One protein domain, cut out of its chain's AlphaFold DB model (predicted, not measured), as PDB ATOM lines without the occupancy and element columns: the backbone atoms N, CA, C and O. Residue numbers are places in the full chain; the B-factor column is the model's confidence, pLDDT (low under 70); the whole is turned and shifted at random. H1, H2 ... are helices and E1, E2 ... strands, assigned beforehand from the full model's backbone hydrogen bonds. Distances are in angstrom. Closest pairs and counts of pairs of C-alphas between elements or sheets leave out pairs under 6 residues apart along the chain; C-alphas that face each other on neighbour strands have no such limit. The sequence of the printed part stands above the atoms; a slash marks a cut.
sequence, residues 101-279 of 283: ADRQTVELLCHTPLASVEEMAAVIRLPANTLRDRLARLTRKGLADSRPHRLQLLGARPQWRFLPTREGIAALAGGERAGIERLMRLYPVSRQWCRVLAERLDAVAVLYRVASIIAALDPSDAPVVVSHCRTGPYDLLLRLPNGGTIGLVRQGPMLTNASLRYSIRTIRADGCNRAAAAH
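What this domain is: This is residues 101 to 279 of the 283 residues of an uncharacterized protein of Chloroflexi bacterium (UniProt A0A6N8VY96). A small three-stranded sheet, E3 E4 E5, sits near the middle with H7 running along one face, and the short helices H1 to H4 gather round a second, two-stranded hairpin, E1 E2, beyond its E3 side. Beyond the E5 side the longest helix, H8, stands off from the body at the end of the printed part. The printed part has 179 residues and runs H1 H2 H3 E1 E2 H4 H5 H6 H7 E3 E4 E5 H8, eight named helices and five named strands, mostly helix, with both sheets antiparallel. It is compact, with a radius of gyration of the C-alphas of 16.8 A and spans of 48 by 43 by 34 A.

How they stand to each other: E3 (residues 225 to 228), E4 (236 to 239) and E5 (245 to 248) form a meander, each strand the antiparallel neighbour of the one before; N 227 and O 237 are 2.9 A apart, N 238 and O 246 2.8 A, both within hydrogen-bond range. H7 (201 to 217) is on one face, making two layers, at a height over the sheet of 9.8 A; it runs along the strands, at 17 degrees to E4 on the local plane. The closest C-alphas of H7 and E4 are those of Leu 207 and Leu 236, 7.2 A apart. H2 (117 to 124) touches H7 at a steep tilt of 48 degrees, the same way, Glu 119 and Ser 212 having the closest C-alphas, 5.1 A apart. H3 (128 to 140), with residues 134 to 138 alone, touches H1 (101 to 111), about perpendicular at 86 degrees, the closest C-alphas being those of Thr 105 and Arg 134, 7.0 A apart. E1 (144 to 149) and E2 (159 to 164) are an antiparallel hairpin, with N 147 and O 161 2.8 A apart. The closest C-alphas of H1 and E2 are those of Leu 109 and Pro 164, 5.6 A apart. H4 (166 to 172) touches H1, Arg 103 and Leu 172 having the closest C-alphas, 6.2 A apart, and only just touches H5 (177 to 186), with 3 pairs of C-alphas within 8 A, the closest being Ala 170 and Ile 180, 6.6 A. H6 (191 to 199) is close to H7 but not clearly touching, the C-alphas of Leu 197 and Val 204 being 6.5 A apart. H8 (257 to 278) touches no helix and is not on the sheet E3 E4 E5. In each of the eight helices every O i to N i+4 pair is within hydrogen-bond range.

Where its parts are: H1 begins at C-alpha 101 (399.924, 248.990, 160.681). From first to last C-alpha H3 measures 18.2 A, H7 24.2 A and H8 31.3 A; E1 measures 16.0 A and E2 16.8 A. H8 ends at C-alpha 278 (408.538, 258.989, 195.793).

The domain as a whole: The C-alphas farthest apart are those of Arg 140 and His 279, 51.9 A. The printed part has no cut, and no link is long. Residues 253 to 258 and 271 to 279 stand free. The mean pLDDT of the printed part is 82.0; it is under 70 in 27 residues, among them 251 to 260 and 268 to 279.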
ATOM      1  N   ALA A 101     401.270 248.688 160.193       89.19
ATOM      2  CA  ALA A 101     399.924 248.990 160.681       89.19
ATOM      3  C   ALA A 101     399.149 247.738 161.133       89.19
ATOM      4  O   ALA A 101     398.423 247.781 162.130       89.19
ATOM      5  N   ASP A 102     399.292 246.616 160.419       91.75
ATOM      6  CA  ASP A 102     398.669 245.352 160.819       91.75
ATOM      7  C   ASP A 102     399.309 244.818 162.102       91.75
ATOM      8  O   ASP A 102     398.591 244.406 163.008       91.75
ATOM      9  N   ARG A 103     400.641 244.904 162.215       92.94
ATOM     10  CA  ARG A 103     401.382 244.533 163.424       92.94
ATOM     11  C   ARG A 103     400.898 245.325 164.636       92.94
ATOM     12  O   ARG A 103     400.510 244.712 165.624       92.94
ATOM     13  N   GLN A 104     400.829 246.651 164.518       91.44
ATOM     14  CA  GLN A 104     400.331 247.534 165.578       91.44
ATOM     15  C   GLN A 104     398.891 247.187 165.988       91.44
ATOM     16  O   GLN A 104     398.553 247.188 167.168       91.44
ATOM     17  N   THR A 105     398.026 246.864 165.023       93.56
ATOM     18  CA  THR A 105     396.617 246.549 165.309       93.56
ATOM     19  C   THR A 105     396.460 245.167 165.958       93.56
ATOM     20  O   THR A 105     395.627 244.995 166.844       93.56
ATOM     21  N   VAL A 106     397.267 244.174 165.567       94.31
ATOM     22  CA  VAL A 106     397.285 242.863 166.242       94.31
ATOM     23  C   VAL A 106     397.833 242.993 167.662       94.31
ATOM     24  O   VAL A 106     397.283 242.399 168.586       94.31
ATOM     25  N   GLU A 107     398.878 243.794 167.860       92.75
ATOM     26  CA  GLU A 107     399.428 244.087 169.185       92.75
ATOM     27  C   GLU A 107     398.400 244.780 170.088       92.75
ATOM     28  O   GLU A 107     398.214 244.377 171.236       92.75
ATOM     29  N   LEU A 108     397.639 245.732 169.544       92.69
ATOM     30  CA  LEU A 108     396.500 246.327 170.239       92.69
ATOM     31  C   LEU A 108     395.474 245.271 170.670       92.69
ATOM     32  O   LEU A 108     395.080 245.244 171.831       92.69
ATOM     33  N   LEU A 109     395.073 244.364 169.775       93.88
ATOM     34  CA  LEU A 109     394.154 243.275 170.126       93.88
ATOM     35  C   LEU A 109     394.715 242.358 171.220       93.88
ATOM     36  O   LEU A 109     393.949 241.802 172.005       93.88
ATOM     37  N   CYS A 110     396.039 242.207 171.287       92.12
ATOM     38  CA  CYS A 110     396.691 241.465 172.358       92.12
ATOM     39  C   CYS A 110     396.621 242.209 173.699       92.12
ATOM     40  O   CYS A 110     396.438 241.562 174.728       92.12
ATOM     41  N   HIS A 111     396.725 243.542 173.708       90.12
ATOM     42  CA  HIS A 111     396.540 244.370 174.906       90.12
ATOM     43  C   HIS A 111     395.084 244.405 175.384       90.12
ATOM     44  O   HIS A 111     394.820 244.298 176.583       90.12
ATOM     45  N   THR A 112     394.146 244.545 174.448       92.94
ATOM     46  CA  THR A 112     392.724 244.764 174.733       92.94
ATOM     47  C   THR A 112     391.832 243.682 174.114       92.94
ATOM     48  O   THR A 112     390.929 244.001 173.331       92.94
ATOM     49  N   PRO A 113     392.033 242.388 174.435       93.06
ATOM     50  CA  PRO A 113     391.191 241.337 173.885       93.06
ATOM     51  C   PRO A 113     389.755 241.510 174.376       93.06
ATOM     52  O   PRO A 113     389.513 241.795 175.549       93.06
ATOM     53  N   LEU A 114     388.800 241.282 173.480       93.88
ATOM     54  CA  LEU A 114     387.356 241.416 173.678       93.88
ATOM     55  C   LEU A 114     386.872 242.855 173.918       93.88
ATOM     56  O   LEU A 114     385.729 243.052 174.335       93.88
ATOM     57  N   ALA A 115     387.688 243.865 173.623       95.00
ATOM     58  CA  ALA A 115     387.208 245.238 173.526       95.00
ATOM     59  C   ALA A 115     386.396 245.443 172.232       95.00
ATOM     60  O   ALA A 115     386.590 244.754 171.223       95.00
ATOM     61  N   SER A 116     385.454 246.379 172.269       96.06
ATOM     62  CA  SER A 116     384.740 246.861 171.084       96.06
ATOM     63  C   SER A 116     385.549 247.927 170.341       96.06
ATOM     64  O   SER A 116     386.519 248.468 170.872       96.06
ATOM     65  N   VAL A 117     385.146 248.248 169.106       95.81
ATOM     66  CA  VAL A 117     385.806 249.292 168.298       95.81
ATOM     67  C   VAL A 117     385.828 250.629 169.031       95.81
ATOM     68  O   VAL A 117     386.881 251.244 169.109       95.81
ATOM     69  N   GLU A 118     384.698 251.054 169.596       94.50
ATOM     70  CA  GLU A 118     384.591 252.349 170.277       94.50
ATOM     71  C   GLU A 118     385.441 252.393 171.554       94.50
ATOM     72  O   GLU A 118     386.104 253.388 171.834       94.50
ATOM     73  N   GLU A 119     385.474 251.290 172.310       95.50
ATOM     74  CA  GLU A 119     386.299 251.182 173.517       95.50
ATOM     75  C   GLU A 119     387.791 251.250 173.178       95.50
ATOM     76  O   GLU A 119     388.527 251.995 173.821       95.50
ATOM     77  N   MET A 120     388.231 250.510 172.153       95.62
ATOM     78  CA  MET A 120     389.613 250.562 171.675       95.62
ATOM     79  C   MET A 120     389.958 251.955 171.146       95.62
ATOM     80  O   MET A 120     390.944 252.537 171.578       95.62
ATOM     81  N   ALA A 121     389.134 252.508 170.255       95.06
ATOM     82  CA  ALA A 121     389.321 253.828 169.657       95.06
ATOM     83  C   ALA A 121     389.525 254.919 170.716       95.06
ATOM     84  O   ALA A 121     390.445 255.726 170.587       95.06
ATOM     85  N   ALA A 122     388.731 254.887 171.792       93.31
ATOM     86  CA  ALA A 122     388.869 255.806 172.914       93.31
ATOM     87  C   ALA A 122     390.225 255.672 173.625       93.31
ATOM     88  O   ALA A 122     390.876 256.681 173.874       93.31
ATOM     89  N   VAL A 123     390.680 254.447 173.925       92.50
ATOM     90  CA  VAL A 123     391.942 254.252 174.663       92.50
ATOM     91  C   VAL A 123     393.181 254.515 173.810       92.50
ATOM     92  O   VAL A 123     394.165 255.026 174.330       92.50
ATOM     93  N   ILE A 124     393.147 254.225 172.505       92.69
ATOM     94  CA  ILE A 124     394.286 254.475 171.605       92.69
ATOM     95  C   ILE A 124     394.232 255.808 170.860       92.69
ATOM     96  O   ILE A 124     395.116 256.069 170.046       92.69
ATOM     97  N   ARG A 125     393.201 256.626 171.103       90.81
ATOM     98  CA  ARG A 125     393.010 257.940 170.470       90.81
ATOM     99  C   ARG A 125     393.023 257.887 168.938       90.81
ATOM    100  O   ARG A 125     393.564 258.764 168.273       90.81
ATOM    101  N   LEU A 126     392.412 256.850 168.363       91.75
ATOM    102  CA  LEU A 126     392.220 256.751 166.913       91.75
ATOM    103  C   LEU A 126     390.748 256.909 166.536       91.75
ATOM    104  O   LEU A 126     389.879 256.445 167.273       91.75
ATOM    105  N   PRO A 127     390.444 257.458 165.344       93.88
ATOM    106  CA  PRO A 127     389.082 257.470 164.833       93.88
ATOM    107  C   PRO A 127     388.510 256.050 164.739       93.88
ATOM    108  O   PRO A 127     389.129 255.145 164.166       93.88
ATOM    109  N   ALA A 128     387.288 255.858 165.245       94.06
ATOM    110  CA  ALA A 128     386.619 254.556 165.249       94.06
ATOM    111  C   ALA A 128     386.473 253.957 163.840       94.06
ATOM    112  O   ALA A 128     386.615 252.747 163.668       94.06
ATOM    113  N   ASN A 129     386.259 254.793 162.815       94.25
ATOM    114  CA  ASN A 129     386.192 254.357 161.416       94.25
ATOM    115  C   ASN A 129     387.518 253.741 160.953       94.25
ATOM    116  O   ASN A 129     387.533 252.615 160.462       94.25
ATOM    117  N   THR A 130     388.638 254.420 161.215       93.62
ATOM    118  CA  THR A 130     389.976 253.911 160.894       93.62
ATOM    119  C   THR A 130     390.246 252.579 161.586       93.62
ATOM    120  O   THR A 130     390.781 251.654 160.971       93.62
ATOM    121  N   LEU A 131     389.870 252.452 162.861       95.19
ATOM    122  CA  LEU A 131     390.055 251.202 163.590       95.19
ATOM    123  C   LEU A 131     389.157 250.082 163.046       95.19
ATOM    124  O   LEU A 131     389.617 248.950 162.901       95.19
ATOM    125  N   ARG A 132     387.909 250.392 162.681       95.50
ATOM    126  CA  ARG A 132     386.977 249.441 162.061       95.50
ATOM    127  C   ARG A 132     387.541 248.870 160.762       95.50
ATOM    128  O   ARG A 132     387.528 247.652 160.590       95.50
ATOM    129  N   ASP A 133     388.114 249.712 159.905       94.88
ATOM    130  CA  ASP A 133     388.722 249.280 158.641       94.88
ATOM    131  C   ASP A 133     389.953 248.395 158.864       94.88
ATOM    132  O   ASP A 133     390.134 247.371 158.194       94.88
ATOM    133  N   ARG A 134     390.795 248.758 159.843       95.56
ATOM    134  CA  ARG A 134     391.953 247.948 160.247       95.56
ATOM    135  C   ARG A 134     391.511 246.573 160.752       95.56
ATOM    136  O   ARG A 134     392.048 245.565 160.297       95.56
ATOM    137  N   LEU A 135     390.504 246.516 161.623       95.94
ATOM    138  CA  LEU A 135     389.977 245.263 162.167       95.94
ATOM    139  C   LEU A 135     389.312 244.404 161.090       95.94
ATOM    140  O   LEU A 135     389.619 243.220 160.994       95.94
ATOM    141  N   ALA A 136     388.492 244.987 160.213       93.94
ATOM    142  CA  ALA A 136     387.880 244.266 159.097       93.94
ATOM    143  C   ALA A 136     388.934 243.665 158.152       93.94
ATOM    144  O   ALA A 136     388.783 242.545 157.653       93.94
ATOM    145  N   ARG A 137     390.040 244.382 157.912       93.88
ATOM    146  CA  ARG A 137     391.184 243.854 157.159       93.88
ATOM    147  C   ARG A 137     391.866 242.695 157.891       93.88
ATOM    148  O   ARG A 137     392.169 241.697 157.243       93.88
ATOM    149  N   LEU A 138     392.086 242.785 159.204       95.50
ATOM    150  CA  LEU A 138     392.662 241.685 159.989       95.50
ATOM    151  C   LEU A 138     391.747 240.455 160.055       95.50
ATOM    152  O   LEU A 138     392.248 239.336 159.969       95.50
ATOM    153  N   THR A 139     390.430 240.641 160.145       94.25
ATOM    154  CA  THR A 139     389.456 239.542 160.115       94.25
ATOM    155  C   THR A 139     389.465 238.829 158.766       94.25
ATOM    156  O   THR A 139     389.575 237.607 158.733       94.25
ATOM    157  N   ARG A 140     389.490 239.563 157.641       92.62
ATOM    158  CA  ARG A 140     389.731 238.968 156.305       92.62
ATOM    159  C   ARG A 140     391.091 238.259 156.221       92.62
ATOM    160  O   ARG A 140     391.215 237.236 155.559       92.62
ATOM    161  N   LYS A 141     392.084 238.808 156.932       92.19
ATOM    162  CA  LYS A 141     393.408 238.252 157.267       92.19
ATOM    163  C   LYS A 141     393.389 236.845 157.892       92.19
ATOM    164  O   LYS A 141     394.397 236.145 157.849       92.19
ATOM    165  N   GLY A 142     392.302 236.483 158.577       92.44
ATOM    166  CA  GLY A 142     392.303 235.393 159.556       92.44
ATOM    167  C   GLY A 142     393.154 235.692 160.801       92.44
ATOM    168  O   GLY A 142     393.512 234.773 161.528       92.44
ATOM    169  N   LEU A 143     393.509 236.960 161.046       92.69
ATOM    170  CA  LEU A 143     394.394 237.395 162.140       92.69
ATOM    171  C   LEU A 143     393.626 237.908 163.371       92.69
ATOM    172  O   LEU A 143     394.203 238.063 164.448       92.69
ATOM    173  N   ALA A 144     392.331 238.177 163.216       94.81
ATOM    174  CA  ALA A 144     391.435 238.610 164.280       94.81
ATOM    175  C   ALA A 144     390.067 237.930 164.132       94.81
ATOM    176  O   ALA A 144     389.582 237.755 163.015       94.81
ATOM    177  N   ASP A 145     389.448 237.584 165.257       92.81
ATOM    178  CA  ASP A 145     388.075 237.080 165.347       92.81
ATOM    179  C   ASP A 145     387.193 238.131 166.038       92.81
ATOM    180  O   ASP A 145     387.692 239.074 166.669       92.81
ATOM    181  N   SER A 146     385.877 237.985 165.924       91.50
ATOM    182  CA  SER A 146     384.917 238.831 166.620       91.50
ATOM    183  C   SER A 146     383.751 238.023 167.183       91.50
ATOM    184  O   SER A 146     383.368 236.968 166.683       91.50
ATOM    185  N   ARG A 147     383.185 238.515 168.284       85.69
ATOM    186  CA  ARG A 147     382.034 237.904 168.950       85.69
ATOM    187  C   ARG A 147     380.943 238.949 169.132       85.69
ATOM    188  O   ARG A 147     381.251 240.045 169.614       85.69
ATOM    189  N   PRO A 148     379.682 238.638 168.789       88.56
ATOM    190  CA  PRO A 148     378.584 239.506 169.154       88.56
ATOM    191  C   PRO A 148     378.386 239.414 170.667       88.56
ATOM    192  O   PRO A 148     378.352 238.330 171.251       88.56
ATOM    193  N   HIS A 149     378.255 240.564 171.310       87.69
ATOM    194  CA  HIS A 149     377.996 240.680 172.733       87.69
ATOM    195  C   HIS A 149     376.837 241.635 172.950       87.69
ATOM    196  O   HIS A 149     376.792 242.715 172.365       87.69
ATOM    197  N   ARG A 150     375.884 241.249 173.791       86.50
ATOM    198  CA  ARG A 150     374.770 242.113 174.157       86.50
ATOM    199  C   ARG A 150     374.672 242.157 175.666       86.50
ATOM    200  O   ARG A 150     374.232 241.200 176.288       86.50
ATOM    201  N   LEU A 151     375.022 243.307 176.219       80.19
ATOM    202  CA  LEU A 151     374.765 243.631 177.608       80.19
ATOM    203  C   LEU A 151     373.887 244.874 177.626       80.19
ATOM    204  O   LEU A 151     374.320 245.938 177.194       80.19
ATOM    205  N   GLN A 152     372.657 244.740 178.126       73.94
ATOM    206  CA  GLN A 152     371.661 245.820 178.120       73.94
ATOM    207  C   GLN A 152     372.181 247.102 178.792       73.94
ATOM    208  O   GLN A 152     371.805 248.204 178.403       73.94
ATOM    209  N   LEU A 153     373.084 246.957 179.768       70.44
ATOM    210  CA  LEU A 153     373.745 248.072 180.441       70.44
ATOM    211  C   LEU A 153     374.606 248.936 179.499       70.44
ATOM    212  O   LEU A 153     374.769 250.122 179.757       70.44
ATOM    213  N   LEU A 154     375.147 248.361 178.425       73.31
ATOM    214  CA  LEU A 154     376.048 249.038 177.487       73.31
ATOM    215  C   LEU A 154     375.334 249.564 176.235       73.31
ATOM    216  O   LEU A 154     375.970 250.162 175.369       73.31
ATOM    217  N   GLY A 155     374.020 249.353 176.140       76.50
ATOM    218  CA  GLY A 155     373.186 249.824 175.041       76.50
ATOM    219  C   GLY A 155     372.202 248.768 174.543       76.50
ATOM    220  O   GLY A 155     372.284 247.583 174.863       76.50
ATOM    221  N   ALA A 156     371.245 249.214 173.729       72.19
ATOM    222  CA  ALA A 156     370.213 248.341 173.170       72.19
ATOM    223  C   ALA A 156     370.740 247.422 172.052       72.19
ATOM    224  O   ALA A 156     370.210 246.321 171.859       72.19
ATOM    225  N   ARG A 157     371.774 247.870 171.323       79.19
ATOM    226  CA  ARG A 157     372.352 247.172 170.168       79.19
ATOM    227  C   ARG A 157     373.478 246.220 170.590       79.19
ATOM    228  O   ARG A 157     374.274 246.590 171.454       79.19
ATOM    229  N   PRO A 158     373.584 245.029 169.972       84.31
ATOM    230  CA  PRO A 158     374.758 244.177 170.124       84.31
ATOM    231  C   PRO A 158     376.037 244.908 169.703       84.31
ATOM    232  O   PRO A 158     376.059 245.621 168.700       84.31
ATOM    233  N   GLN A 159     377.104 244.703 170.463       88.50
ATOM    234  CA  GLN A 159     378.443 245.208 170.201       88.50
ATOM    235  C   GLN A 159     379.328 244.061 169.718       88.50
ATOM    236  O   GLN A 159     379.299 242.965 170.277       88.50
ATOM    237  N   TRP A 160     380.147 244.312 168.701       93.44
ATOM    238  CA  TRP A 160     381.168 243.361 168.271       93.44
ATOM    239  C   TRP A 160     382.425 243.536 169.115       93.44
ATOM    240  O   TRP A 160     382.964 244.640 169.207       93.44
ATOM    241  N   ARG A 161     382.880 242.444 169.731       94.25
ATOM    242  CA  ARG A 161     384.075 242.392 170.579       94.25
ATOM    243  C   ARG A 161     385.158 241.581 169.889       94.25
ATOM    244  O   ARG A 161     384.899 240.453 169.478       94.25
ATOM    245  N   PHE A 162     386.344 242.160 169.742       95.31
ATOM    246  CA  PHE A 162     387.403 241.625 168.883       95.31
ATOM    247  C   PHE A 162     388.515 240.975 169.695       95.31
ATOM    248  O   PHE A 162     388.846 241.441 170.779       95.31
ATOM    249  N   LEU A 163     389.118 239.915 169.171       94.62
ATOM    250  CA  LEU A 163     390.238 239.215 169.798       94.62
ATOM    251  C   LEU A 163     391.237 238.742 168.735       94.62
ATOM    252  O   LEU A 163     390.834 238.496 167.595       94.62
ATOM    253  N   PRO A 164     392.531 238.593 169.066       93.25
ATOM    254  CA  PRO A 164     393.492 238.053 168.117       93.25
ATOM    255  C   PRO A 164     393.268 236.541 167.947       93.25
ATOM    256  O   PRO A 164     392.971 235.832 168.912       93.25
ATOM    257  N   THR A 165     393.414 236.033 166.721       89.56
ATOM    258  CA  THR A 165     393.410 234.581 166.463       89.56
ATOM    259  C   THR A 165     394.760 233.965 166.830       89.56
ATOM    260  O   THR A 165     395.740 234.671 167.089       89.56
ATOM    261  N   ARG A 166     394.851 232.629 166.813       88.06
ATOM    262  CA  ARG A 166     396.133 231.926 166.974       88.06
ATOM    263  C   ARG A 166     397.132 232.369 165.905       88.06
ATOM    264  O   ARG A 166     398.304 232.574 166.208       88.06
ATOM    265  N   GLU A 167     396.657 232.535 164.679       89.06
ATOM    266  CA  GLU A 167     397.421 232.976 163.518       89.06
ATOM    267  C   GLU A 167     397.873 234.428 163.689       89.06
ATOM    268  O   GLU A 167     399.029 234.735 163.407       89.06
ATOM    269  N   GLY A 168     397.012 235.301 164.226       90.88
ATOM    270  CA  GLY A 168     397.355 236.677 164.593       90.88
ATOM    271  C   GLY A 168     398.486 236.744 165.617       90.88
ATOM    272  O   GLY A 168     399.500 237.403 165.383       90.88
ATOM    273  N   ILE A 169     398.356 236.000 166.720       89.62
ATOM    274  CA  ILE A 169     399.385 235.923 167.769       89.62
ATOM    275  C   ILE A 169     400.693 235.372 167.192       89.62
ATOM    276  O   ILE A 169     401.756 235.949 167.416       89.62
ATOM    277  N   ALA A 170     400.630 234.284 166.419       87.31
ATOM    278  CA  ALA A 170     401.809 233.689 165.800       87.31
ATOM    279  C   ALA A 170     402.489 234.660 164.822       87.31
ATOM    280  O   ALA A 170     403.712 234.777 164.844       87.31
ATOM    281  N   ALA A 171     401.724 235.388 164.005       88.62
ATOM    282  CA  ALA A 171     402.259 236.382 163.081       88.62
ATOM    283  C   ALA A 171     402.946 237.545 163.821       88.62
ATOM    284  O   ALA A 171     404.032 237.964 163.422       88.62
ATOM    285  N   LEU A 172     402.365 238.026 164.929       89.69
ATOM    286  CA  LEU A 172     402.975 239.065 165.767       89.69
ATOM    287  C   LEU A 172     404.296 238.591 166.390       89.69
ATOM    288  O   LEU A 172     405.269 239.346 166.440       89.69
ATOM    289  N   ALA A 173     404.351 237.326 166.809       86.69
ATOM    290  CA  ALA A 173     405.520 236.722 167.440       86.69
ATOM    291  C   ALA A 173     406.667 236.379 166.469       86.69
ATOM    292  O   ALA A 173     407.650 235.777 166.892       86.69
ATOM    293  N   GLY A 174     406.520 236.650 165.165       82.50
ATOM    294  CA  GLY A 174     407.429 236.130 164.129       82.50
ATOM    295  C   GLY A 174     407.323 234.608 163.935       82.50
ATOM    296  O   GLY A 174     408.060 234.008 163.159       82.50
ATOM    297  N   GLY A 175     406.372 233.973 164.624       66.00
ATOM    298  CA  GLY A 175     406.129 232.538 164.649       66.00
ATOM    299  C   GLY A 175     407.272 231.710 165.239       66.00
ATOM    300  O   GLY A 175     407.353 230.512 164.956       66.00
ATOM    301  N   GLU A 176     408.117 232.341 166.054       72.56
ATOM    302  CA  GLU A 176     409.097 231.695 166.922       72.56
ATOM    303  C   GLU A 176     408.472 231.376 168.283       72.56
ATOM    304  O   GLU A 176     407.704 232.166 168.840       72.56
ATOM    305  N   ARG A 177     408.833 230.226 168.863       74.19
ATOM    306  CA  ARG A 177     408.312 229.806 170.173       74.19
ATOM    307  C   ARG A 177     408.675 230.800 171.280       74.19
ATOM    308  O   ARG A 177     407.799 231.168 172.058       74.19
ATOM    309  N   ALA A 178     409.918 231.284 171.305       71.69
ATOM    310  CA  ALA A 178     410.374 232.281 172.275       71.69
ATOM    311  C   ALA A 178     409.580 233.597 172.165       71.69
ATOM    312  O   ALA A 178     409.205 234.192 173.176       71.69
ATOM    313  N   GLY A 179     409.243 234.008 170.936       81.06
ATOM    314  CA  GLY A 179     408.361 235.145 170.684       81.06
ATOM    315  C   GLY A 179     406.967 234.931 171.271       81.06
ATOM    316  O   GLY A 179     406.443 235.807 171.957       81.06
ATOM    317  N   ILE A 180     406.369 233.755 171.053       79.50
ATOM    318  CA  ILE A 180     405.034 233.426 171.578       79.50
ATOM    319  C   ILE A 180     405.042 233.406 173.109       79.50
ATOM    320  O   ILE A 180     404.147 233.972 173.735       79.50
ATOM    321  N   GLU A 181     406.054 232.799 173.728       80.31
ATOM    322  CA  GLU A 181     406.190 232.753 175.186       80.31
ATOM    323  C   GLU A 181     406.358 234.157 175.780       80.31
ATOM    324  O   GLU A 181     405.713 234.483 176.780       80.31
ATOM    325  N   ARG A 182     407.139 235.029 175.127       83.06
ATOM    326  CA  ARG A 182     407.240 236.448 175.495       83.06
ATOM    327  C   ARG A 182     405.881 237.142 175.408       83.06
ATOM    328  O   ARG A 182     405.483 237.793 176.373       83.06
ATOM    329  N   LEU A 183     405.140 236.972 174.310       84.31
ATOM    330  CA  LEU A 183     403.796 237.547 174.175       84.31
ATOM    331  C   LEU A 183     402.853 237.032 175.270       84.31
ATOM    332  O   LEU A 183     402.120 237.809 175.868       84.31
ATOM    333  N   MET A 184     402.893 235.741 175.600       81.69
ATOM    334  CA  MET A 184     402.054 235.179 176.659       81.69
ATOM    335  C   MET A 184     402.402 235.698 178.056       81.69
ATOM    336  O   MET A 184     401.549 235.609 178.936       81.69
ATOM    337  N   ARG A 185     403.607 236.223 178.296       81.25
ATOM    338  CA  ARG A 185     403.953 236.893 179.562       81.25
ATOM    339  C   ARG A 185     403.458 238.336 179.598       81.25
ATOM    340  O   ARG A 185     403.029 238.793 180.650       81.25
ATOM    341  N   LEU A 186     403.501 239.022 178.459       81.50
ATOM    342  CA  LEU A 186     403.145 240.437 178.343       81.50
ATOM    343  C   LEU A 186     401.641 240.670 178.164       81.50
ATOM    344  O   LEU A 186     401.123 241.688 178.612       81.50
ATOM    345  N   TYR A 187     400.938 239.728 177.531       85.25
ATOM    346  CA  TYR A 187     399.575 239.933 177.056       85.25
ATOM    347  C   TYR A 187     398.580 238.874 177.548       85.25
ATOM    348  O   TYR A 187     398.916 237.691 177.687       85.25
ATOM    349  N   PRO A 188     397.305 239.251 177.739       83.44
ATOM    350  CA  PRO A 188     396.182 238.357 178.043       83.44
ATOM    351  C   PRO A 188     395.740 237.433 176.880       83.44
ATOM    352  O   PRO A 188     394.551 237.261 176.642       83.44
ATOM    353  N   VAL A 189     396.675 236.804 176.157       83.12
ATOM    354  CA  VAL A 189     396.388 236.071 174.901       83.12
ATOM    355  C   VAL A 189     396.571 234.552 174.973       83.12
ATOM    356  O   VAL A 189     396.466 233.862 173.960       83.12
ATOM    357  N   SER A 190     396.851 233.990 176.154       82.44
ATOM    358  CA  SER A 190     396.872 232.531 176.300       82.44
ATOM    359  C   SER A 190     395.458 231.959 176.152       82.44
ATOM    360  O   SER A 190     394.474 232.603 176.516       82.44
ATOM    361  N   ARG A 191     395.336 230.717 175.666       75.88
ATOM    362  CA  ARG A 191     394.029 230.057 175.489       75.88
ATOM    363  C   ARG A 191     393.213 230.034 176.785       75.88
ATOM    364  O   ARG A 191     392.014 230.293 176.760       75.88
ATOM    365  N   GLN A 192     393.870 229.744 177.908       78.81
ATOM    366  CA  GLN A 192     393.251 229.757 179.233       78.81
ATOM    367  C   GLN A 192     392.750 231.156 179.601       78.81
ATOM    368  O   GLN A 192     391.631 231.296 180.083       78.81
ATOM    369  N   TRP A 193     393.541 232.195 179.334       80.75
ATOM    370  CA  TRP A 193     393.157 233.560 179.671       80.75
ATOM    371  C   TRP A 193     392.007 234.072 178.799       80.75
ATOM    372  O   TRP A 193     391.018 234.575 179.324       80.75
ATOM    373  N   CYS A 194     392.074 233.858 177.482       79.56
ATOM    374  CA  CYS A 194     390.976 234.181 176.571       79.56
ATOM    375  C   CYS A 194     389.676 233.476 176.984       79.56
ATOM    376  O   CYS A 194     388.612 234.089 176.931       79.56
ATOM    377  N   ARG A 195     389.757 232.220 177.449       78.94
ATOM    378  CA  ARG A 195     388.609 231.489 178.003       78.94
ATOM    379  C   ARG A 195     388.045 232.181 179.247       78.94
ATOM    380  O   ARG A 195     386.849 232.442 179.278       78.94
ATOM    381  N   VAL A 196     388.887 232.531 180.222       82.62
ATOM    382  CA  VAL A 196     388.462 233.238 181.446       82.62
ATOM    383  C   VAL A 196     387.790 234.575 181.121       82.62
ATOM    384  O   VAL A 196     386.755 234.900 181.702       82.62
ATOM    385  N   LEU A 197     388.349 235.347 180.185       82.44
ATOM    386  CA  LEU A 197     387.763 236.620 179.766       82.44
ATOM    387  C   LEU A 197     386.424 236.422 179.040       82.44
ATOM    388  O   LEU A 197     385.472 237.150 179.312       82.44
ATOM    389  N   ALA A 198     386.323 235.423 178.158       80.38
ATOM    390  CA  ALA A 198     385.095 235.117 177.426       80.38
ATOM    391  C   ALA A 198     383.977 234.583 178.339       80.38
ATOM    392  O   ALA A 198     382.820 234.966 178.184       80.38
ATOM    393  N   GLU A 199     384.303 233.755 179.334       79.81
ATOM    394  CA  GLU A 199     383.348 233.291 180.354       79.81
ATOM    395  C   GLU A 199     382.818 234.445 181.221       79.81
ATOM    396  O   GLU A 199     381.750 234.341 181.823       79.81
ATOM    397  N   ARG A 200     383.551 235.563 181.263       83.56
ATOM    398  CA  ARG A 200     383.245 236.763 182.049       83.56
ATOM    399  C   ARG A 200     382.987 237.979 181.161       83.56
ATOM    400  O   ARG A 200     383.235 239.109 181.588       83.56
ATOM    401  N   LEU A 201     382.485 237.756 179.945       85.06
ATOM    402  CA  LEU A 201     382.399 238.782 178.907       85.06
ATOM    403  C   LEU A 201     381.641 240.037 179.354       85.06
ATOM    404  O   LEU A 201     382.108 241.134 179.081       85.06
ATOM    405  N   ASP A 202     380.542 239.900 180.101       84.94
ATOM    406  CA  ASP A 202     379.790 241.050 180.633       84.94
ATOM    407  C   ASP A 202     380.642 241.939 181.538       84.94
ATOM    408  O   ASP A 202     380.593 243.163 181.469       84.94
ATOM    409  N   ALA A 203     381.460 241.324 182.381       84.12
ATOM    410  CA  ALA A 203     382.298 242.059 183.304       84.12
ATOM    411  C   ALA A 203     383.502 242.695 182.601       84.12
ATOM    412  O   ALA A 203     383.860 243.831 182.905       84.12
ATOM    413  N   VAL A 204     384.096 241.987 181.638       88.50
ATOM    414  CA  VAL A 204     385.143 242.526 180.757       88.50
ATOM    415  C   VAL A 204     384.611 243.723 179.967       88.50
ATOM    416  O   VAL A 204     385.276 244.748 179.862       88.50
ATOM    417  N   ALA A 205     383.378 243.622 179.479       88.94
ATOM    418  CA  ALA A 205     382.688 244.678 178.762       88.94
ATOM    419  C   ALA A 205     382.477 245.932 179.622       88.94
ATOM    420  O   ALA A 205     382.762 247.043 179.182       88.94
ATOM    421  N   VAL A 206     382.052 245.765 180.878       87.12
ATOM    422  CA  VAL A 206     381.950 246.879 181.834       87.12
ATOM    423  C   VAL A 206     383.320 247.500 182.119       87.12
ATOM    424  O   VAL A 206     383.437 248.723 182.106       87.12
ATOM    425  N   LEU A 207     384.362 246.687 182.325       90.00
ATOM    426  CA  LEU A 207     385.722 247.181 182.565       90.00
ATOM    427  C   LEU A 207     386.240 248.027 181.396       90.00
ATOM    428  O   LEU A 207     386.735 249.130 181.623       90.00
ATOM    429  N   TYR A 208     386.081 247.562 180.154       94.06
ATOM    430  CA  TYR A 208     386.469 248.352 178.984       94.06
ATOM    431  C   TYR A 208     385.618 249.598 178.803       94.06
ATOM    432  O   TYR A 208     386.150 250.637 178.417       94.06
ATOM    433  N   ARG A 209     384.321 249.544 179.124       90.44
ATOM    434  CA  ARG A 209     383.487 250.743 179.088       90.44
ATOM    435  C   ARG A 209     383.994 251.795 180.069       90.44
ATOM    436  O   ARG A 209     384.149 252.947 179.673       90.44
ATOM    437  N   VAL A 210     384.299 251.410 181.307       87.19
ATOM    438  CA  VAL A 210     384.877 252.322 182.306       87.19
ATOM    439  C   VAL A 210     386.228 252.857 181.830       87.19
ATOM    440  O   VAL A 210     386.438 254.067 181.861       87.19
ATOM    441  N   ALA A 211     387.106 251.996 181.308       88.88
ATOM    442  CA  ALA A 211     388.388 252.415 180.744       88.88
ATOM    443  C   ALA A 211     388.230 253.432 179.602       88.88
ATOM    444  O   ALA A 211     388.955 254.419 179.562       88.88
ATOM    445  N   SER A 212     387.252 253.231 178.713       91.12
ATOM    446  CA  SER A 212     386.973 254.150 177.603       91.12
ATOM    447  C   SER A 212     386.465 255.513 178.079       91.12
ATOM    448  O   SER A 212     386.815 256.527 177.487       91.12
ATOM    449  N   ILE A 213     385.683 255.550 179.165       87.31
ATOM    450  CA  ILE A 213     385.218 256.800 179.779       87.31
ATOM    451  C   ILE A 213     386.396 257.530 180.425       87.31
ATOM    452  O   ILE A 213     386.552 258.726 180.211       87.31
ATOM    453  N   ILE A 214     387.244 256.814 181.170       83.56
ATOM    454  CA  ILE A 214     388.452 257.385 181.778       83.56
ATOM    455  C   ILE A 214     389.365 257.964 180.698       83.56
ATOM    456  O   ILE A 214     389.795 259.102 180.828       83.56
ATOM    457  N   ALA A 215     389.605 257.219 179.616       87.19
ATOM    458  CA  ALA A 215     390.374 257.719 178.486       87.19
ATOM    459  C   ALA A 215     389.709 258.955 177.868       87.19
ATOM    460  O   ALA A 215     390.363 259.968 177.699       87.19
ATOM    461  N   ALA A 216     388.400 258.942 177.609       83.19
ATOM    462  CA  ALA A 216     387.709 260.102 177.042       83.19
ATOM    463  C   ALA A 216     387.793 261.369 177.919       83.19
ATOM    464  O   ALA A 216     387.792 262.468 177.374       83.19
ATOM    465  N   LEU A 217     387.859 261.217 179.245       82.38
ATOM    466  CA  LEU A 217     387.981 262.323 180.203       82.38
ATOM    467  C   LEU A 217     389.425 262.790 180.427       82.38
ATOM    468  O   LEU A 217     389.623 263.876 180.969       82.38
ATOM    469  N   ASP A 218     390.420 261.982 180.062       82.00
ATOM    470  CA  ASP A 218     391.822 262.373 180.157       82.00
ATOM    471  C   ASP A 218     392.111 263.479 179.123       82.00
ATOM    472  O   ASP A 218     391.808 263.288 177.942       82.00
ATOM    473  N   PRO A 219     392.671 264.634 179.527       81.94
ATOM    474  CA  PRO A 219     392.900 265.761 178.624       81.94
ATOM    475  C   PRO A 219     394.082 265.539 177.672       81.94
ATOM    476  O   PRO A 219     394.309 266.360 176.788       81.94
ATOM    477  N   SER A 220     394.867 264.471 177.855       85.50
ATOM    478  CA  SER A 220     395.981 264.163 176.967       85.50
ATOM    479  C   SER A 220     395.499 263.480 175.689       85.50
ATOM    480  O   SER A 220     394.765 262.490 175.729       85.50
ATOM    481  N   ASP A 221     396.007 263.937 174.546       84.94
ATOM    482  CA  ASP A 221     395.800 263.286 173.246       84.94
ATOM    483  C   ASP A 221     396.610 261.990 173.076       84.94
ATOM    484  O   ASP A 221     396.526 261.320 172.045       84.94
ATOM    485  N   ALA A 222     397.404 261.606 174.078       89.12
ATOM    486  CA  ALA A 222     398.182 260.381 174.033       89.12
ATOM    487  C   ALA A 222     397.353 259.135 174.434       89.12
ATOM    488  O   ALA A 222     396.367 259.232 175.173       89.12
ATOM    489  N   PRO A 223     397.739 257.936 173.954       90.88
ATOM    490  CA  PRO A 223     397.064 256.686 174.294       90.88
ATOM    491  C   PRO A 223     397.123 256.331 175.784       90.88
ATOM    492  O   PRO A 223     398.175 256.414 176.418       90.88
ATOM    493  N   VAL A 224     396.019 255.801 176.309       88.19
ATOM    494  CA  VAL A 224     395.963 255.139 177.617       88.19
ATOM    495  C   VAL A 224     396.338 253.669 177.448       88.19
ATOM    496  O   VAL A 224     395.709 252.929 176.687       88.19
ATOM    497  N   VAL A 225     397.343 253.208 178.194       90.44
ATOM    498  CA  VAL A 225     397.756 251.801 178.156       90.44
ATOM    499  C   VAL A 225     396.870 250.988 179.087       90.44
ATOM    500  O   VAL A 225     396.839 251.212 180.296       90.44
ATOM    501  N   VAL A 226     396.181 250.001 178.521       90.50
ATOM    502  CA  VAL A 226     395.298 249.088 179.248       90.50
ATOM    503  C   VAL A 226     396.004 247.753 179.463       90.50
ATOM    504  O   VAL A 226     396.555 247.172 178.530       90.50
ATOM    505  N   SER A 227     395.999 247.251 180.695       87.81
ATOM    506  CA  SER A 227     396.614 245.969 181.053       87.81
ATOM    507  C   SER A 227     395.689 245.143 181.935       87.81
ATOM    508  O   SER A 227     395.218 245.612 182.965       87.81
ATOM    509  N   HIS A 228     395.450 243.891 181.547       86.12
ATOM    510  CA  HIS A 228     394.769 242.921 182.407       86.12
ATOM    511  C   HIS A 228     395.744 242.380 183.441       86.12
ATOM    512  O   HIS A 228     396.808 241.864 183.093       86.12
ATOM    513  N   CYS A 229     395.362 242.454 184.708       79.69
ATOM    514  CA  CYS A 229     396.179 241.931 185.790       79.69
ATOM    515  C   CYS A 229     395.841 240.452 186.006       79.69
ATOM    516  O   CYS A 229     394.726 240.100 186.382       79.69
ATOM    517  N   ARG A 230     396.815 239.568 185.752       69.00
ATOM    518  CA  ARG A 230     396.671 238.127 186.037       69.00
ATOM    519  C   ARG A 230     396.732 237.814 187.519       69.00
ATOM    520  O   ARG A 230     396.026 236.944 188.016       69.00
ATOM    521  N   THR A 231     397.629 238.522 188.179       68.19
ATOM    522  CA  THR A 231     397.962 238.414 189.587       68.19
ATOM    523  C   THR A 231     398.036 239.832 190.118       68.19
ATOM    524  O   THR A 231     398.642 240.696 189.481       68.19
ATOM    525  N   GLY A 232     397.410 240.079 191.257       69.00
ATOM    526  CA  GLY A 232     397.351 241.404 191.854       69.00
ATOM    527  C   GLY A 232     395.931 241.779 192.254       69.00
ATOM    528  O   GLY A 232     394.990 241.023 192.014       69.00
ATOM    529  N   PRO A 233     395.773 242.939 192.899       74.69
ATOM    530  CA  PRO A 233     394.498 243.301 193.495       74.69
ATOM    531  C   PRO A 233     393.499 243.892 192.489       74.69
ATOM    532  O   PRO A 233     392.336 244.067 192.846       74.69
ATOM    533  N   TYR A 234     393.942 244.188 191.263       80.94
ATOM    534  CA  TYR A 234     393.152 244.790 190.186       80.94
ATOM    535  C   TYR A 234     392.707 243.750 189.157       80.94
ATOM    536  O   TYR A 234     393.420 242.785 188.911       80.94
ATOM    537  N   ASP A 235     391.567 243.978 188.504       82.50
ATOM    538  CA  ASP A 235     391.193 243.261 187.280       82.50
ATOM    539  C   ASP A 235     391.827 243.928 186.046       82.50
ATOM    540  O   ASP A 235     392.321 243.252 185.141       82.50
ATOM    541  N   LEU A 236     391.838 245.265 186.026       85.56
ATOM    542  CA  LEU A 236     392.390 246.078 184.943       85.56
ATOM    543  C   LEU A 236     393.263 247.192 185.520       85.56
ATOM    544  O   LEU A 236     392.890 247.821 186.505       85.56
ATOM    545  N   LEU A 237     394.394 247.471 184.889       88.19
ATOM    546  CA  LEU A 237     395.246 248.611 185.192       88.19
ATOM    547  C   LEU A 237     395.313 249.521 183.967       88.19
ATOM    548  O   LEU A 237     395.598 249.065 182.860       88.19
ATOM    549  N   LEU A 238     395.057 250.805 184.182       84.69
ATOM    550  CA  LEU A 238     395.191 251.863 183.193       84.69
ATOM    551  C   LEU A 238     396.431 252.677 183.535       84.69
ATOM    552  O   LEU A 238     396.585 253.104 184.680       84.69
ATOM    553  N   ARG A 239     397.311 252.895 182.560       87.25
ATOM    554  CA  ARG A 239     398.405 253.864 182.666       87.25
ATOM    555  C   ARG A 239     398.082 255.045 181.768       87.25
ATOM    556  O   ARG A 239     397.904 254.870 180.562       87.25
ATOM    557  N   LEU A 240     397.968 256.208 182.387       85.44
ATOM    558  CA  LEU A 240     397.703 257.474 181.731       85.44
ATOM    559  C   LEU A 240     399.007 258.053 181.159       85.44
ATOM    560  O   LEU A 240     400.090 257.741 181.670       85.44
ATOM    561  N   PRO A 241     398.929 258.921 180.139       83.75
ATOM    562  CA  PRO A 241     400.111 259.536 179.536       83.75
ATOM    563  C   PRO A 241     400.967 260.360 180.499       83.75
ATOM    564  O   PRO A 241     402.183 260.417 180.350       83.75
ATOM    565  N   ASN A 242     400.353 260.954 181.524       79.44
ATOM    566  CA  ASN A 242     401.047 261.717 182.566       79.44
ATOM    567  C   ASN A 242     401.808 260.840 183.585       79.44
ATOM    568  O   ASN A 242     402.291 261.348 184.592       79.44
ATOM    569  N   GLY A 243     401.878 259.522 183.368       79.69
ATOM    570  CA  GLY A 243     402.493 258.562 184.287       79.69
ATOM    571  C   GLY A 243     401.564 258.075 185.402       79.69
ATOM    572  O   GLY A 243     401.904 257.122 186.106       79.69
ATOM    573  N   GLY A 244     400.374 258.668 185.536       77.75
ATOM    574  CA  GLY A 244     399.371 258.258 186.507       77.75
ATOM    575  C   GLY A 244     398.836 256.858 186.228       77.75
ATOM    576  O   GLY A 244     398.718 256.425 185.081       77.75
ATOM    577  N   THR A 245     398.483 256.125 187.284       83.25
ATOM    578  CA  THR A 245     397.902 254.783 187.140       83.25
ATOM    579  C   THR A 245     396.564 254.663 187.846       83.25
ATOM    580  O   THR A 245     396.456 255.018 189.017       83.25
ATOM    581  N   ILE A 246     395.569 254.104 187.158       80.44
ATOM    582  CA  ILE A 246     394.242 253.823 187.710       80.44
ATOM    583  C   ILE A 246     394.014 252.315 187.682       80.44
ATOM    584  O   ILE A 246     394.005 251.690 186.623       80.44
ATOM    585  N   GLY A 247     393.824 251.722 188.856       83.00
ATOM    586  CA  GLY A 247     393.451 250.320 188.990       83.00
ATOM    587  C   GLY A 247     391.939 250.156 189.102       83.00
ATOM    588  O   GLY A 247     391.302 250.807 189.926       83.00
ATOM    589  N   LEU A 248     391.360 249.266 188.300       81.75
ATOM    590  CA  LEU A 248     389.950 248.900 188.357       81.75
ATOM    591  C   LEU A 248     389.796 247.539 189.032       81.75
ATOM    592  O   LEU A 248     390.423 246.556 188.634       81.75
ATOM    593  N   VAL A 249     388.921 247.487 190.032       81.38
ATOM    594  CA  VAL A 249     388.521 246.266 190.737       81.38
ATOM    595  C   VAL A 249     387.021 246.110 190.583       81.38
ATOM    596  O   VAL A 249     386.263 247.048 190.835       81.38
ATOM    597  N   ARG A 250     386.568 244.926 190.191       74.88
ATOM    598  CA  ARG A 250     385.146 244.602 190.162       74.88
ATOM    599  C   ARG A 250     384.685 244.192 191.551       74.88
ATOM    600  O   ARG A 250     385.218 243.261 192.146       74.88
ATOM    601  N   GLN A 251     383.607 244.806 192.015       65.81
ATOM    602  CA  GLN A 251     382.801 244.257 193.095       65.81
ATOM    603  C   GLN A 251     381.626 243.513 192.461       65.81
ATOM    604  O   GLN A 251     380.727 244.121 191.886       65.81
ATOM    605  N   GLY A 252     381.661 242.184 192.506       60.16
ATOM    606  CA  GLY A 252     380.600 241.337 191.966       60.16
ATOM    607  C   GLY A 252     380.257 240.204 192.927       60.16
ATOM    608  O   GLY A 252     381.034 239.938 193.839       60.16
ATOM    609  N   PRO A 253     379.142 239.489 192.710       48.22
ATOM    610  CA  PRO A 253     378.689 238.415 193.602       48.22
ATOM    611  C   PRO A 253     379.704 237.268 193.753       48.22
ATOM    612  O   PRO A 253     379.673 236.539 194.735       48.22
ATOM    613  N   MET A 254     380.633 237.134 192.803       46.06
ATOM    614  CA  MET A 254     381.720 236.144 192.816       46.06
ATOM    615  C   MET A 254     383.000 236.645 193.506       46.06
ATOM    616  O   MET A 254     383.937 235.871 193.688       46.06
ATOM    617  N   LEU A 255     383.075 237.930 193.864       56.81
ATOM    618  CA  LEU A 255     384.176 238.492 194.639       56.81
ATOM    619  C   LEU A 255     383.696 238.597 196.085       56.81
ATOM    620  O   LEU A 255     382.951 239.509 196.441       56.81
ATOM    621  N   THR A 256     384.073 237.619 196.910       60.09
ATOM    622  CA  THR A 256     383.661 237.608 198.317       60.09
ATOM    623  C   THR A 256     384.086 238.911 199.001       60.09
ATOM    624  O   THR A 256     385.107 239.510 198.650       60.09
ATOM    625  N   ASN A 257     383.345 239.343 200.025       65.00
ATOM    626  CA  ASN A 257     383.737 240.507 200.826       65.00
ATOM    627  C   ASN A 257     385.169 240.373 201.381       65.00
ATOM    628  O   ASN A 257     385.865 241.376 201.522       65.00
ATOM    629  N   ALA A 258     385.627 239.149 201.663       67.12
ATOM    630  CA  ALA A 258     386.999 238.876 202.079       67.12
ATOM    631  C   ALA A 258     388.011 239.156 200.954       67.12
ATOM    632  O   ALA A 258     388.990 239.859 201.192       67.12
ATOM    633  N   SER A 259     387.748 238.690 199.728       64.12
ATOM    634  CA  SER A 259     388.590 238.958 198.553       64.12
ATOM    635  C   SER A 259     388.648 240.449 198.218       64.12
ATOM    636  O   SER A 259     389.725 240.968 197.951       64.12
ATOM    637  N   LEU A 260     387.521 241.163 198.309       66.75
ATOM    638  CA  LEU A 260     387.488 242.613 198.101       66.75
ATOM    639  C   LEU A 260     388.309 243.347 199.167       66.75
ATOM    640  O   LEU A 260     389.112 244.216 198.841       66.75
ATOM    641  N   ARG A 261     388.138 242.986 200.447       70.94
ATOM    642  CA  ARG A 261     388.924 243.559 201.552       70.94
ATOM    643  C   ARG A 261     390.412 243.269 201.398       70.94
ATOM    644  O   ARG A 261     391.212 244.155 201.680       70.94
ATOM    645  N   TYR A 262     390.772 242.063 200.960       73.56
ATOM    646  CA  TYR A 262     392.152 241.707 200.648       73.56
ATOM    647  C   TYR A 262     392.694 242.596 199.529       73.56
ATOM    648  O   TYR A 262     393.683 243.282 199.756       73.56
ATOM    649  N   SER A 263     392.001 242.692 198.388       67.31
ATOM    650  CA  SER A 263     392.406 243.574 197.287       67.31
ATOM    651  C   SER A 263     392.573 245.018 197.751       67.31
ATOM    652  O   SER A 263     393.618 245.607 197.517       67.31
ATOM    653  N   ILE A 264     391.601 245.579 198.476       70.19
ATOM    654  CA  ILE A 264     391.680 246.951 199.001       70.19
ATOM    655  C   ILE A 264     392.875 247.116 199.949       70.19
ATOM    656  O   ILE A 264     393.572 248.127 199.887       70.19
ATOM    657  N   ARG A 265     393.133 246.139 200.826       73.94
ATOM    658  CA  ARG A 265     394.276 246.174 201.748       73.94
ATOM    659  C   ARG A 265     395.600 246.148 200.987       73.94
ATOM    660  O   ARG A 265     396.462 246.970 201.277       73.94
ATOM    661  N   THR A 266     395.734 245.261 200.006       72.94
ATOM    662  CA  THR A 266     396.921 245.162 199.150       72.94
ATOM    663  C   THR A 266     397.133 246.448 198.353       72.94
ATOM    664  O   THR A 266     398.240 246.963 198.329       72.94
ATOM    665  N   ILE A 267     396.069 247.040 197.799       70.62
ATOM    666  CA  ILE A 267     396.129 248.330 197.087       70.62
ATOM    667  C   ILE A 267     396.634 249.444 197.999       70.62
ATOM    668  O   ILE A 267     397.452 250.258 197.581       70.62
ATOM    669  N   ARG A 268     396.148 249.496 199.245       69.31
ATOM    670  CA  ARG A 268     396.599 250.489 200.226       69.31
ATOM    671  C   ARG A 268     398.073 250.302 200.566       69.31
ATOM    672  O   ARG A 268     398.799 251.287 200.580       69.31
ATOM    673  N   ALA A 269     398.514 249.065 200.778       67.12
ATOM    674  CA  ALA A 269     399.918 248.761 201.036       67.12
ATOM    675  C   ALA A 269     400.819 249.133 199.840       67.12
ATOM    676  O   ALA A 269     401.825 249.813 200.022       67.12
ATOM    677  N   ASP A 270     400.419 248.779 198.615       65.69
ATOM    678  CA  ASP A 270     401.143 249.125 197.384       65.69
ATOM    679  C   ASP A 270     401.209 250.645 197.159       65.69
ATOM    680  O   ASP A 270     402.246 251.176 196.756       65.69
ATOM    681  N   GLY A 271     400.110 251.356 197.431       58.69
ATOM    682  CA  GLY A 271     400.038 252.813 197.351       58.69
ATOM    683  C   GLY A 271     400.937 253.505 198.377       58.69
ATOM    684  O   GLY A 271     401.661 254.430 198.014       58.69
ATOM    685  N   CYS A 272     400.948 253.025 199.624       42.62
ATOM    686  CA  CYS A 272     401.848 253.517 200.670       42.62
ATOM    687  C   CYS A 272     403.322 253.292 200.306       42.62
ATOM    688  O   CYS A 272     404.121 254.215 200.429       42.62
ATOM    689  N   ASN A 273     403.675 252.116 199.778       47.22
ATOM    690  CA  ASN A 273     405.050 251.804 199.380       47.22
ATOM    691  C   ASN A 273     405.539 252.674 198.210       47.22
ATOM    692  O   ASN A 273     406.689 253.105 198.195       47.22
ATOM    693  N   ARG A 274     404.672 252.971 197.232       51.88
ATOM    694  CA  ARG A 274     405.026 253.858 196.109       51.88
ATOM    695  C   ARG A 274     405.097 255.330 196.507       51.88
ATOM    696  O   ARG A 274     405.945 256.037 195.975       51.88
ATOM    697  N   ALA A 275     404.243 255.787 197.425       40.03
ATOM    698  CA  ALA A 275     404.305 257.148 197.959       40.03
ATOM    699  C   ALA A 275     405.571 257.366 198.806       40.03
ATOM    700  O   ALA A 275     406.245 258.377 198.638       40.03
ATOM    701  N   ALA A 276     405.947 256.384 199.634       33.75
ATOM    702  CA  ALA A 276     407.190 256.410 200.408       33.75
ATOM    703  C   ALA A 276     408.443 256.398 199.510       33.75
ATOM    704  O   ALA A 276     409.391 257.133 199.759       33.75
ATOM    705  N   ALA A 277     408.434 255.633 198.413       41.97
ATOM    706  CA  ALA A 277     409.530 255.629 197.440       41.97
ATOM    707  C   ALA A 277     409.640 256.930 196.615       41.97
ATOM    708  O   ALA A 277     410.701 257.216 196.066       41.97
ATOM    709  N   ALA A 278     408.560 257.713 196.511       38.16
ATOM    710  CA  ALA A 278     408.538 258.989 195.793       38.16
ATOM    711  C   ALA A 278     408.975 260.193 196.657       38.16
ATOM    712  O   ALA A 278     409.297 261.244 196.104       38.16
ATOM    713  N   HIS A 279     409.030 260.044 197.987       37.16
ATOM    714  CA  HIS A 279     409.501 261.066 198.930       37.16
ATOM    715  C   HIS A 279     410.517 260.482 199.929       37.16
ATOM    716  O   HIS A 279     410.165 260.207 201.074       37.16
TER     717      HIS A 279